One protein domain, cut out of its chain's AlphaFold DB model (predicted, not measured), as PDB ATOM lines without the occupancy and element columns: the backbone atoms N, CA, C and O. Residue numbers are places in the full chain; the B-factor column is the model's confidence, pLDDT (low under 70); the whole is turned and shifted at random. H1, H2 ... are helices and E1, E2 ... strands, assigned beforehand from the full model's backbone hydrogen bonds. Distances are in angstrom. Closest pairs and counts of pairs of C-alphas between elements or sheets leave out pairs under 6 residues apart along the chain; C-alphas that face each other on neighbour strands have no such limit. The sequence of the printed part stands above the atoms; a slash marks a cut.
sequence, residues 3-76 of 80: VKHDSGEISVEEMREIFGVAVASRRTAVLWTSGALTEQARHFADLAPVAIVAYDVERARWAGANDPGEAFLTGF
ATOM      1  N   VAL A   3     -32.663   5.431  38.254       57.09
ATOM      2  CA  VAL A   3     -31.802   6.338  37.485       57.09
ATOM      3  C   VAL A   3     -32.336   6.328  36.061       57.09
ATOM      4  O   VAL A   3     -32.330   5.276  35.420       57.09
ATOM      5  N   LYS A   4     -32.833   7.471  35.577       54.56
ATOM      6  CA  LYS A   4     -33.305   7.617  34.196       54.56
ATOM      7  C   LYS A   4     -32.390   8.564  33.427       54.56
ATOM      8  O   LYS A   4     -32.150   9.686  33.859       54.56
ATOM      9  N   HIS A   5     -31.909   8.093  32.280       49.31
ATOM     10  CA  HIS A   5     -31.268   8.908  31.254       49.31
ATOM     11  C   HIS A   5     -32.194   8.901  30.036       49.31
ATOM     12  O   HIS A   5     -32.000   8.121  29.109       49.31
ATOM     13  N   ASP A   6     -33.231   9.732  30.063       51.25
ATOM     14  CA  ASP A   6     -34.146   9.901  28.936       51.25
ATOM     15  C   ASP A   6     -34.116  11.363  28.485       51.25
ATOM     16  O   ASP A   6     -33.953  12.267  29.306       51.25
ATOM     17  N   SER A   7     -34.225  11.611  27.181       53.38
ATOM     18  CA  SER A   7     -34.263  12.970  26.618       53.38
ATOM     19  C   SER A   7     -35.634  13.648  26.780       53.38
ATOM     20  O   SER A   7     -35.816  14.768  26.308       53.38
ATOM     21  N   GLY A   8     -36.602  12.961  27.396       67.81
ATOM     22  CA  GLY A   8     -37.944  13.464  27.700       67.81
ATOM     23  C   GLY A   8     -38.075  14.018  29.122       67.81
ATOM     24  O   GLY A   8     -37.308  13.666  30.017       67.81
ATOM     25  N   GLU A   9     -39.061  14.893  29.330       84.88
ATOM     26  CA  GLU A   9     -39.410  15.384  30.667       84.88
ATOM     27  C   GLU A   9     -40.026  14.268  31.518       84.88
ATOM     28  O   GLU A   9     -40.906  13.542  31.060       84.88
ATOM     29  N   ILE A  10     -39.610  14.170  32.781       89.44
ATOM     30  CA  ILE A  10     -40.178  13.221  33.741       89.44
ATOM     31  C   ILE A  10     -41.606  13.656  34.093       89.44
ATOM     32  O   ILE A  10     -41.852  14.766  34.590       89.44
ATOM     33  N   SER A  11     -42.548  12.756  33.837       93.81
ATOM     34  CA  SER A  11     -43.981  12.940  34.066       93.81
ATOM     35  C   SER A  11     -44.385  12.714  35.527       93.81
ATOM     36  O   SER A  11     -43.635  12.168  36.345       93.81
ATOM     37  N   VAL A  12     -45.599  13.142  35.882       95.31
ATOM     38  CA  VAL A  12     -46.137  12.931  37.235       95.31
ATOM     39  C   VAL A  12     -46.465  11.457  37.486       95.31
ATOM     40  O   VAL A  12     -46.357  10.988  38.619       95.31
ATOM     41  N   GLU A  13     -46.827  10.707  36.447       95.12
ATOM     42  CA  GLU A  13     -47.078   9.268  36.494       95.12
ATOM     43  C   GLU A  13     -45.820   8.513  36.924       95.12
ATOM     44  O   GLU A  13     -45.856   7.773  37.907       95.12
ATOM     45  N   GLU A  14     -44.686   8.778  36.276       91.19
ATOM     46  CA  GLU A  14     -43.401   8.171  36.640       91.19
ATOM     47  C   GLU A  14     -42.990   8.526  38.073       91.19
ATOM     48  O   GLU A  14     -42.490   7.680  38.819       91.19
ATOM     49  N   MET A  15     -43.240   9.768  38.496       93.38
ATOM     50  CA  MET A  15     -42.964  10.192  39.868       93.38
ATOM     51  C   MET A  15     -43.817   9.420  40.888       93.38
ATOM     52  O   MET A  15     -43.316   8.987  41.931       93.38
ATOM     53  N   ARG A  16     -45.100   9.193  40.582       95.75
ATOM     54  CA  ARG A  16     -46.017   8.404  41.420       95.75
ATOM     55  C   ARG A  16     -45.610   6.941  41.498       95.75
ATOM     56  O   ARG A  16     -45.742   6.349  42.567       95.75
ATOM     57  N   GLU A  17     -45.097   6.363  40.417       93.88
ATOM     58  CA  GLU A  17     -44.576   4.993  40.418       93.88
ATOM     59  C   GLU A  17     -43.380   4.851  41.364       93.88
ATOM     60  O   GLU A  17     -43.369   3.962  42.222       93.88
ATOM     61  N   ILE A  18     -42.403   5.764  41.271       90.38
ATOM     62  CA  ILE A  18     -41.233   5.786  42.163       90.38
ATOM     63  C   ILE A  18     -41.683   5.895  43.622       90.38
ATOM     64  O   ILE A  18     -41.229   5.127  44.478       90.38
ATOM     65  N   PHE A  19     -42.594   6.828  43.903       94.62
ATOM     66  CA  PHE A  19     -43.133   7.029  45.242       94.62
ATOM     67  C   PHE A  19     -43.882   5.792  45.754       94.62
ATOM     68  O   PHE A  19     -43.625   5.334  46.867       94.62
ATOM     69  N   GLY A  20     -44.755   5.200  44.936       94.81
ATOM     70  CA  GLY A  20     -45.542   4.022  45.303       94.81
ATOM     71  C   GLY A  20     -44.669   2.831  45.700       94.81
ATOM     72  O   GLY A  20     -44.903   2.210  46.740       94.81
ATOM     73  N   VAL A  21     -43.609   2.553  44.935       94.31
ATOM     74  CA  VAL A  21     -42.642   1.489  45.259       94.31
ATOM     75  C   VAL A  21     -41.896   1.790  46.559       94.31
ATOM     76  O   VAL A  21     -41.710   0.892  47.386       94.31
ATOM     77  N   ALA A  22     -41.468   3.038  46.760       94.25
ATOM     78  CA  ALA A  22     -40.747   3.450  47.959       94.25
ATOM     79  C   ALA A  22     -41.611   3.292  49.221       94.25
ATOM     80  O   ALA A  22     -41.169   2.662  50.186       94.25
ATOM     81  N   VAL A  23     -42.865   3.749  49.176       94.94
ATOM     82  CA  VAL A  23     -43.841   3.597  50.265       94.94
ATOM     83  C   VAL A  23     -44.098   2.126  50.572       94.94
ATOM     84  O   VAL A  23     -43.976   1.714  51.727       94.94
ATOM     85  N   ALA A  24     -44.380   1.311  49.551       95.62
ATOM     86  CA  ALA A  24     -44.603  -0.124  49.724       95.62
ATOM     87  C   ALA A  24     -43.390  -0.827  50.360       95.62
ATOM     88  O   ALA A  24     -43.541  -1.760  51.147       95.62
ATOM     89  N   SER A  25     -42.185  -0.335  50.068       94.44
ATOM     90  CA  SER A  25     -40.923  -0.871  50.582       94.44
ATOM     91  C   SER A  25     -40.475  -0.260  51.914       94.44
ATOM     92  O   SER A  25     -39.409  -0.630  52.404       94.44
ATOM     93  N   ARG A  26     -41.236   0.683  52.495       93.38
ATOM     94  CA  ARG A  26     -40.838   1.485  53.672       93.38
ATOM     95  C   ARG A  26     -39.472   2.161  53.497       93.38
ATOM     96  O   ARG A  26     -38.636   2.150  54.399       93.38
ATOM     97  N   ARG A  27     -39.228   2.713  52.311       92.19
ATOM     98  CA  ARG A  27     -38.009   3.449  51.956       92.19
ATOM     99  C   ARG A  27     -38.354   4.878  51.557       92.19
ATOM    100  O   ARG A  27     -39.477   5.160  51.151       92.19
ATOM    101  N   THR A  28     -37.362   5.756  51.621       89.62
ATOM    102  CA  THR A  28     -37.470   7.119  51.093       89.62
ATOM    103  C   THR A  28     -37.472   7.094  49.567       89.62
ATOM    104  O   THR A  28     -36.664   6.398  48.944       89.62
ATOM    105  N   ALA A  29     -38.385   7.853  48.964       93.69
ATOM    106  CA  ALA A  29     -38.415   8.061  47.526       93.69
ATOM    107  C   ALA A  29     -37.341   9.084  47.136       93.69
ATOM    108  O   ALA A  29     -37.320  10.200  47.651       93.69
ATOM    109  N   VAL A  30     -36.457   8.688  46.223       93.00
ATOM    110  CA  VAL A  30     -35.401   9.550  45.686       93.00
ATOM    111  C   VAL A  30     -35.369   9.376  44.174       93.00
ATOM    112  O   VAL A  30     -35.246   8.245  43.684       93.00
ATOM    113  N   LEU A  31     -35.470  10.491  43.460       92.38
ATOM    114  CA  LEU A  31     -35.250  10.597  42.028       92.38
ATOM    115  C   LEU A  31     -33.882  11.230  41.779       92.38
ATOM    116  O   LEU A  31     -33.604  12.328  42.251       92.38
ATOM    117  N   TRP A  32     -33.062  10.550  40.986       90.69
ATOM    118  CA  TRP A  32     -31.782  11.060  40.515       90.69
ATOM    119  C   TRP A  32     -31.868  11.264  39.005       90.69
ATOM    120  O   TRP A  32     -32.183  10.317  38.279       90.69
ATOM    121  N   THR A  33     -31.642  12.485  38.524       87.00
ATOM    122  CA  THR A  33     -31.889  12.829  37.117       87.00
ATOM    123  C   THR A  33     -30.927  13.889  36.582       87.00
ATOM    124  O   THR A  33     -30.412  14.722  37.318       87.00
ATOM    125  N   SER A  34     -30.688  13.869  35.276       82.75
ATOM    126  CA  SER A  34     -30.100  14.984  34.520       82.75
ATOM    127  C   SER A  34     -31.122  15.657  33.592       82.75
ATOM    128  O   SER A  34     -30.790  16.626  32.917       82.75
ATOM    129  N   GLY A  35     -32.340  15.115  33.521       80.94
ATOM    130  CA  GLY A  35     -33.434  15.590  32.679       80.94
ATOM    131  C   GLY A  35     -34.398  16.516  33.419       80.94
ATOM    132  O   GLY A  35     -34.424  16.570  34.651       80.94
ATOM    133  N   ALA A  36     -35.210  17.234  32.645       86.75
ATOM    134  CA  ALA A  36     -36.249  18.112  33.166       86.75
ATOM    135  C   ALA A  36     -37.435  17.317  33.742       86.75
ATOM    136  O   ALA A  36     -37.642  16.145  33.429       86.75
ATOM    137  N   LEU A  37     -38.217  17.970  34.598       91.06
ATOM    138  CA  LEU A  37     -39.468  17.448  35.137       91.06
ATOM    139  C   LEU A  37     -40.608  18.332  34.647       91.06
ATOM    140  O   LEU A  37     -40.472  19.556  34.627       91.06
ATOM    141  N   THR A  38     -41.754  17.717  34.374       94.31
ATOM    142  CA  THR A  38     -43.000  18.469  34.205       94.31
ATOM    143  C   THR A  38     -43.340  19.236  35.491       94.31
ATOM    144  O   THR A  38     -43.009  18.807  36.602       94.31
ATOM    145  N   GLU A  39     -44.062  20.352  35.370       94.19
ATOM    146  CA  GLU A  39     -44.507  21.138  36.533       94.19
ATOM    147  C   GLU A  39     -45.323  20.287  37.523       94.19
ATOM    148  O   GLU A  39     -45.130  20.364  38.736       94.19
ATOM    149  N   GLN A  40     -46.174  19.398  37.001       95.88
ATOM    150  CA  GLN A  40     -46.983  18.490  37.815       95.88
ATOM    151  C   GLN A  40     -46.129  17.477  38.584       95.88
ATOM    152  O   GLN A  40     -46.422  17.191  39.745       95.88
ATOM    153  N   ALA A  41     -45.064  16.950  37.970       94.75
ATOM    154  CA  ALA A  41     -44.131  16.056  38.648       94.75
ATOM    155  C   ALA A  41     -43.385  16.777  39.773       94.75
ATOM    156  O   ALA A  41     -43.236  16.216  40.858       94.75
ATOM    157  N   ARG A  42     -42.969  18.029  39.540       94.00
ATOM    158  CA  ARG A  42     -42.312  18.852  40.562       94.00
ATOM    159  C   ARG A  42     -43.247  19.130  41.735       94.00
ATOM    160  O   ARG A  42     -42.895  18.849  42.873       94.00
ATOM    161  N   HIS A  43     -44.472  19.560  41.445       95.38
ATOM    162  CA  HIS A  43     -45.479  19.807  42.472       95.38
ATOM    163  C   HIS A  43     -45.797  18.548  43.292       95.38
ATOM    164  O   HIS A  43     -45.890  18.599  44.517       95.38
ATOM    165  N   PHE A  44     -45.927  17.395  42.631       95.94
ATOM    166  CA  PHE A  44     -46.134  16.132  43.330       95.94
ATOM    167  C   PHE A  44     -44.939  15.760  44.211       95.94
ATOM    168  O   PHE A  44     -45.149  15.298  45.329       95.94
ATOM    169  N   ALA A  45     -43.706  15.959  43.741       94.62
ATOM    170  CA  ALA A  45     -42.511  15.662  44.524       94.62
ATOM    171  C   ALA A  45     -42.448  16.482  45.819       94.62
ATOM    172  O   ALA A  45     -42.052  15.943  46.848       94.62
ATOM    173  N   ASP A  46     -42.903  17.733  45.797       93.00
ATOM    174  CA  ASP A  46     -42.940  18.576  46.995       93.00
ATOM    175  C   ASP A  46     -44.056  18.152  47.971       93.00
ATOM    176  O   ASP A  46     -43.869  18.189  49.186       93.00
ATOM    177  N   LEU A  47     -45.201  17.685  47.457       94.38
ATOM    178  CA  LEU A  47     -46.317  17.186  48.274       94.38
ATOM    179  C   LEU A  47     -46.083  15.785  48.863       94.38
ATOM    180  O   LEU A  47     -46.496  15.513  49.990       94.38
ATOM    181  N   ALA A  48     -45.486  14.876  48.086       92.06
ATOM    182  CA  ALA A  48     -45.250  13.470  48.425       92.06
ATOM    183  C   ALA A  48     -43.805  13.218  48.911       92.06
ATOM    184  O   ALA A  48     -43.259  12.132  48.718       92.06
ATOM    185  N   PRO A  49     -43.229  14.204  49.613       87.25
ATOM    186  CA  PRO A  49     -41.795  14.518  49.731       87.25
ATOM    187  C   PRO A  49     -40.836  13.542  49.026       87.25
ATOM    188  O   PRO A  49     -40.121  12.766  49.663       87.25
ATOM    189  N   VAL A  50     -40.809  13.582  47.693       94.56
ATOM    190  CA  VAL A  50     -39.823  12.859  46.882       94.56
ATOM    191  C   VAL A  50     -38.586  13.737  46.746       94.56
ATOM    192  O   VAL A  50     -38.659  14.853  46.231       94.56
ATOM    193  N   ALA A  51     -37.438  13.230  47.192       94.81
ATOM    194  CA  ALA A  51     -36.166  13.924  47.035       94.81
ATOM    195  C   ALA A  51     -35.736  13.912  45.569       94.81
ATOM    196  O   ALA A  51     -35.624  12.839  44.973       94.81
ATOM    197  N   ILE A  52     -35.480  15.086  44.995       93.69
ATOM    198  CA  ILE A  52     -34.960  15.210  43.634       93.69
ATOM    199  C   ILE A  52     -33.500  15.649  43.706       93.69
ATOM    200  O   ILE A  52     -33.187  16.713  44.238       93.69
ATOM    201  N   VAL A  53     -32.617  14.843  43.128       92.94
ATOM    202  CA  VAL A  53     -31.196  15.146  42.960       92.94
ATOM    203  C   VAL A  53     -30.912  15.326  41.474       92.94
ATOM    204  O   VAL A  53     -31.149  14.415  40.676       92.94
ATOM    205  N   ALA A  54     -30.417  16.506  41.109       89.50
ATOM    206  CA  ALA A  54     -30.059  16.861  39.745       89.50
ATOM    207  C   ALA A  54     -28.541  16.995  39.574       89.50
ATOM    208  O   ALA A  54     -27.839  17.403  40.501       89.50
ATOM    209  N   TYR A  55     -28.025  16.670  38.387       85.25
ATOM    210  CA  TYR A  55     -26.641  17.003  38.036       85.25
ATOM    211  C   TYR A  55     -26.533  18.481  37.634       85.25
ATOM    212  O   TYR A  55     -27.109  18.893  36.627       85.25
ATOM    213  N   ASP A  56     -25.779  19.273  38.395       80.06
ATOM    214  CA  ASP A  56     -25.371  20.632  38.031       80.06
ATOM    215  C   ASP A  56     -24.082  20.544  37.199       80.06
ATOM    216  O   ASP A  56     -22.984  20.363  37.734       80.06
ATOM    217  N   VAL A  57     -24.233  20.636  35.873       77.81
ATOM    218  CA  VAL A  57     -23.128  20.517  34.905       77.81
ATOM    219  C   VAL A  57     -22.111  21.646  35.069       77.81
ATOM    220  O   VAL A  57     -20.911  21.391  35.005       77.81
ATOM    221  N   GLU A  58     -22.572  22.873  35.327       79.75
ATOM    222  CA  GLU A  58     -21.716  24.063  35.467       79.75
ATOM    223  C   GLU A  58     -20.759  23.933  36.653       79.75
ATOM    224  O   GLU A  58     -19.625  24.409  36.625       79.75
ATOM    225  N   ARG A  59     -21.216  23.267  37.716       78.81
ATOM    226  CA  ARG A  59     -20.445  23.073  38.948       78.81
ATOM    227  C   ARG A  59     -19.883  21.665  39.106       78.81
ATOM    228  O   ARG A  59     -19.287  21.387  40.143       78.81
ATOM    229  N   ALA A  60     -20.092  20.800  38.112       83.94
ATOM    230  CA  ALA A  60     -19.731  19.385  38.126       83.94
ATOM    231  C   ALA A  60     -20.119  18.674  39.439       83.94
ATOM    232  O   ALA A  60     -19.324  17.929  40.012       83.94
ATOM    233  N   ARG A  61     -21.330  18.936  39.952       84.44
ATOM    234  CA  ARG A  61     -21.784  18.423  41.256       84.44
ATOM    235  C   ARG A  61     -23.245  18.002  41.245       84.44
ATOM    236  O   ARG A  61     -24.044  18.502  40.460       84.44
ATOM    237  N   TRP A  62     -23.610  17.140  42.182       87.56
ATOM    238  CA  TRP A  62     -25.010  16.853  42.484       87.56
ATOM    239  C   TRP A  62     -25.614  17.978  43.329       87.56
ATOM    240  O   TRP A  62     -24.978  18.457  44.268       87.56
ATOM    241  N   ALA A  63     -26.825  18.406  42.984       89.56
ATOM    242  CA  ALA A  63     -27.566  19.455  43.679       89.56
ATOM    243  C   ALA A  63     -28.992  18.989  43.990       89.56
ATOM    244  O   ALA A  63     -29.588  18.227  43.221       89.56
ATOM    245  N   GLY A  64     -29.549  19.444  45.113       91.62
ATOM    246  CA  GLY A  64     -30.944  19.198  45.438       91.62
ATOM    247  C   GLY A  64     -31.818  20.074  44.548       91.62
ATOM    248  O   GLY A  64     -31.679  21.292  44.511       91.62
ATOM    249  N   ALA A  65     -32.727  19.469  43.790       91.44
ATOM    250  CA  ALA A  65     -33.633  20.226  42.923       91.44
ATOM    251  C   ALA A  65     -34.928  20.663  43.639       91.44
ATOM    252  O   ALA A  65     -35.735  21.394  43.052       91.44
ATOM    253  N   ASN A  66     -35.123  20.215  44.883       93.00
ATOM    254  CA  ASN A  66     -36.165  20.634  45.820       93.00
ATOM    255  C   ASN A  66     -35.697  20.461  47.280       93.00
ATOM    256  O   ASN A  66     -34.645  19.864  47.524       93.00
ATOM    257  N   ASP A  67     -36.483  20.949  48.245       93.06
ATOM    258  CA  ASP A  67     -36.110  20.925  49.669       93.06
ATOM    259  C   ASP A  67     -35.804  19.505  50.194       93.06
ATOM    260  O   ASP A  67     -34.767  19.325  50.840       93.06
ATOM    261  N   PRO A  68     -36.608  18.459  49.888       92.00
ATOM    262  CA  PRO A  68     -36.251  17.088  50.255       92.00
ATOM    263  C   PRO A  68     -34.950  16.598  49.601       92.00
ATOM    264  O   PRO A  68     -34.229  15.806  50.206       92.00
ATOM    265  N   GLY A  69     -34.629  17.058  48.388       92.31
ATOM    266  CA  GLY A  69     -33.367  16.775  47.702       92.31
ATOM    267  C   GLY A  69     -32.155  17.379  48.412       92.31
ATOM    268  O   GLY A  69     -31.178  16.677  48.663       92.31
ATOM    269  N   GLU A  70     -32.235  18.651  48.798       91.56
ATOM    270  CA  GLU A  70     -31.186  19.329  49.575       91.56
ATOM    271  C   GLU A  70     -31.001  18.677  50.955       91.56
ATOM    272  O   GLU A  70     -29.883  18.374  51.381       91.56
ATOM    273  N   ALA A  71     -32.103  18.364  51.641       89.50
ATOM    274  CA  ALA A  71     -32.067  17.641  52.911       89.50
ATOM    275  C   ALA A  71     -31.448  16.238  52.763       89.50
ATOM    276  O   ALA A  71     -30.694  15.790  53.625       89.50
ATOM    277  N   PHE A  72     -31.731  15.546  51.657       89.38
ATOM    278  CA  PHE A  72     -31.147  14.239  51.378       89.38
ATOM    279  C   PHE A  72     -29.628  14.329  51.192       89.38
ATOM    280  O   PHE A  72     -28.904  13.547  51.804       89.38
ATOM    281  N   LEU A  73     -29.139  15.297  50.409       89.19
ATOM    282  CA  LEU A  73     -27.705  15.482  50.153       89.19
ATOM    283  C   LEU A  73     -26.936  15.996  51.371       89.19
ATOM    284  O   LEU A  73     -25.788  15.631  51.556       89.19
ATOM    285  N   THR A  74     -27.540  16.803  52.238       85.88
ATOM    286  CA  THR A  74     -26.870  17.219  53.486       85.88
ATOM    287  C   THR A  74     -26.692  16.059  54.471       85.88
ATOM    288  O   THR A  74     -25.741  16.057  55.252       85.88
ATOM    289  N   GLY A  75     -27.577  15.057  54.425       77.56
ATOM    290  CA  GLY A  75     -27.468  13.820  55.205       77.56
ATOM    291  C   GLY A  75     -26.627  12.714  54.552       77.56
ATOM    292  O   GLY A  75     -26.358  11.706  55.206       77.56
ATOM    293  N   PHE A  76     -26.222  12.875  53.288       65.38
ATOM    294  CA  PHE A  76     -25.423  11.916  52.523       65.38
ATOM    295  C   PHE A  76     -24.087  12.544  52.125       65.38
ATOM    296  O   PHE A  76     -24.057  13.522  51.392       65.38
TER     297      PHE A  76
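Overview. This is residues 3 to 76 of the 80 residues of the protein "Mrr_cat domain-containing protein" of Microbacterium sp (UniProt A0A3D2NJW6). Helices H1 and H2 lie side by side at one end of a small three-stranded sheet; its hairpin E2-E3 reaches the other end, and H3 is beside E2 and E3. The printed part has 74 residues with, in order, H1 E1 H2 E2 E3 H3; the sheet E1 E2 E3 is mixed. The class is mixed, helices and strands; the whole is compact, radius of gyration of the C-alphas 11.7 A, spans 35 by 29 by 19 A.

Along the chain. H1, residues 12 to 24, 18.1 A, begins with C-alpha 12 at (-46.137, 12.931, 37.235). E1 is residues 30 to 33, H2 39 to 47, E2 51 to 56, E3 61 to 64. H3, residues 67 to 74, ends with C-alpha 74 at (-26.870, 17.219, 53.486).

Arrangement. E1 and E2 are parallel, N 31 and O 51 within hydrogen-bond range at 2.8 A; E1, H2, E2 form a strand-helix-strand unit, a helix between parallel neighbour strands, its crossover right-handed. Hairpin E2 and E3 is antiparallel, N 54 and O 63 at 2.8 A. H3 only just stands at the sheet's level, height 3.5 A; H1 and H2 only graze the sheet. H1, with residues 12 to 16 alone, touches H2, closest C-alphas Val 12 and Ala 41, 4.0 A. In H1, H2 and H3 every O i to N i+4 pair is within hydrogen-bond range.

Size, cuts and confidence. The C-alphas farthest apart, Ala 24 and Glu 58, are 36.2 A apart. The printed part has no cut; its five links are tight. Residues 3 to 8 and 76 have pLDDT under 70.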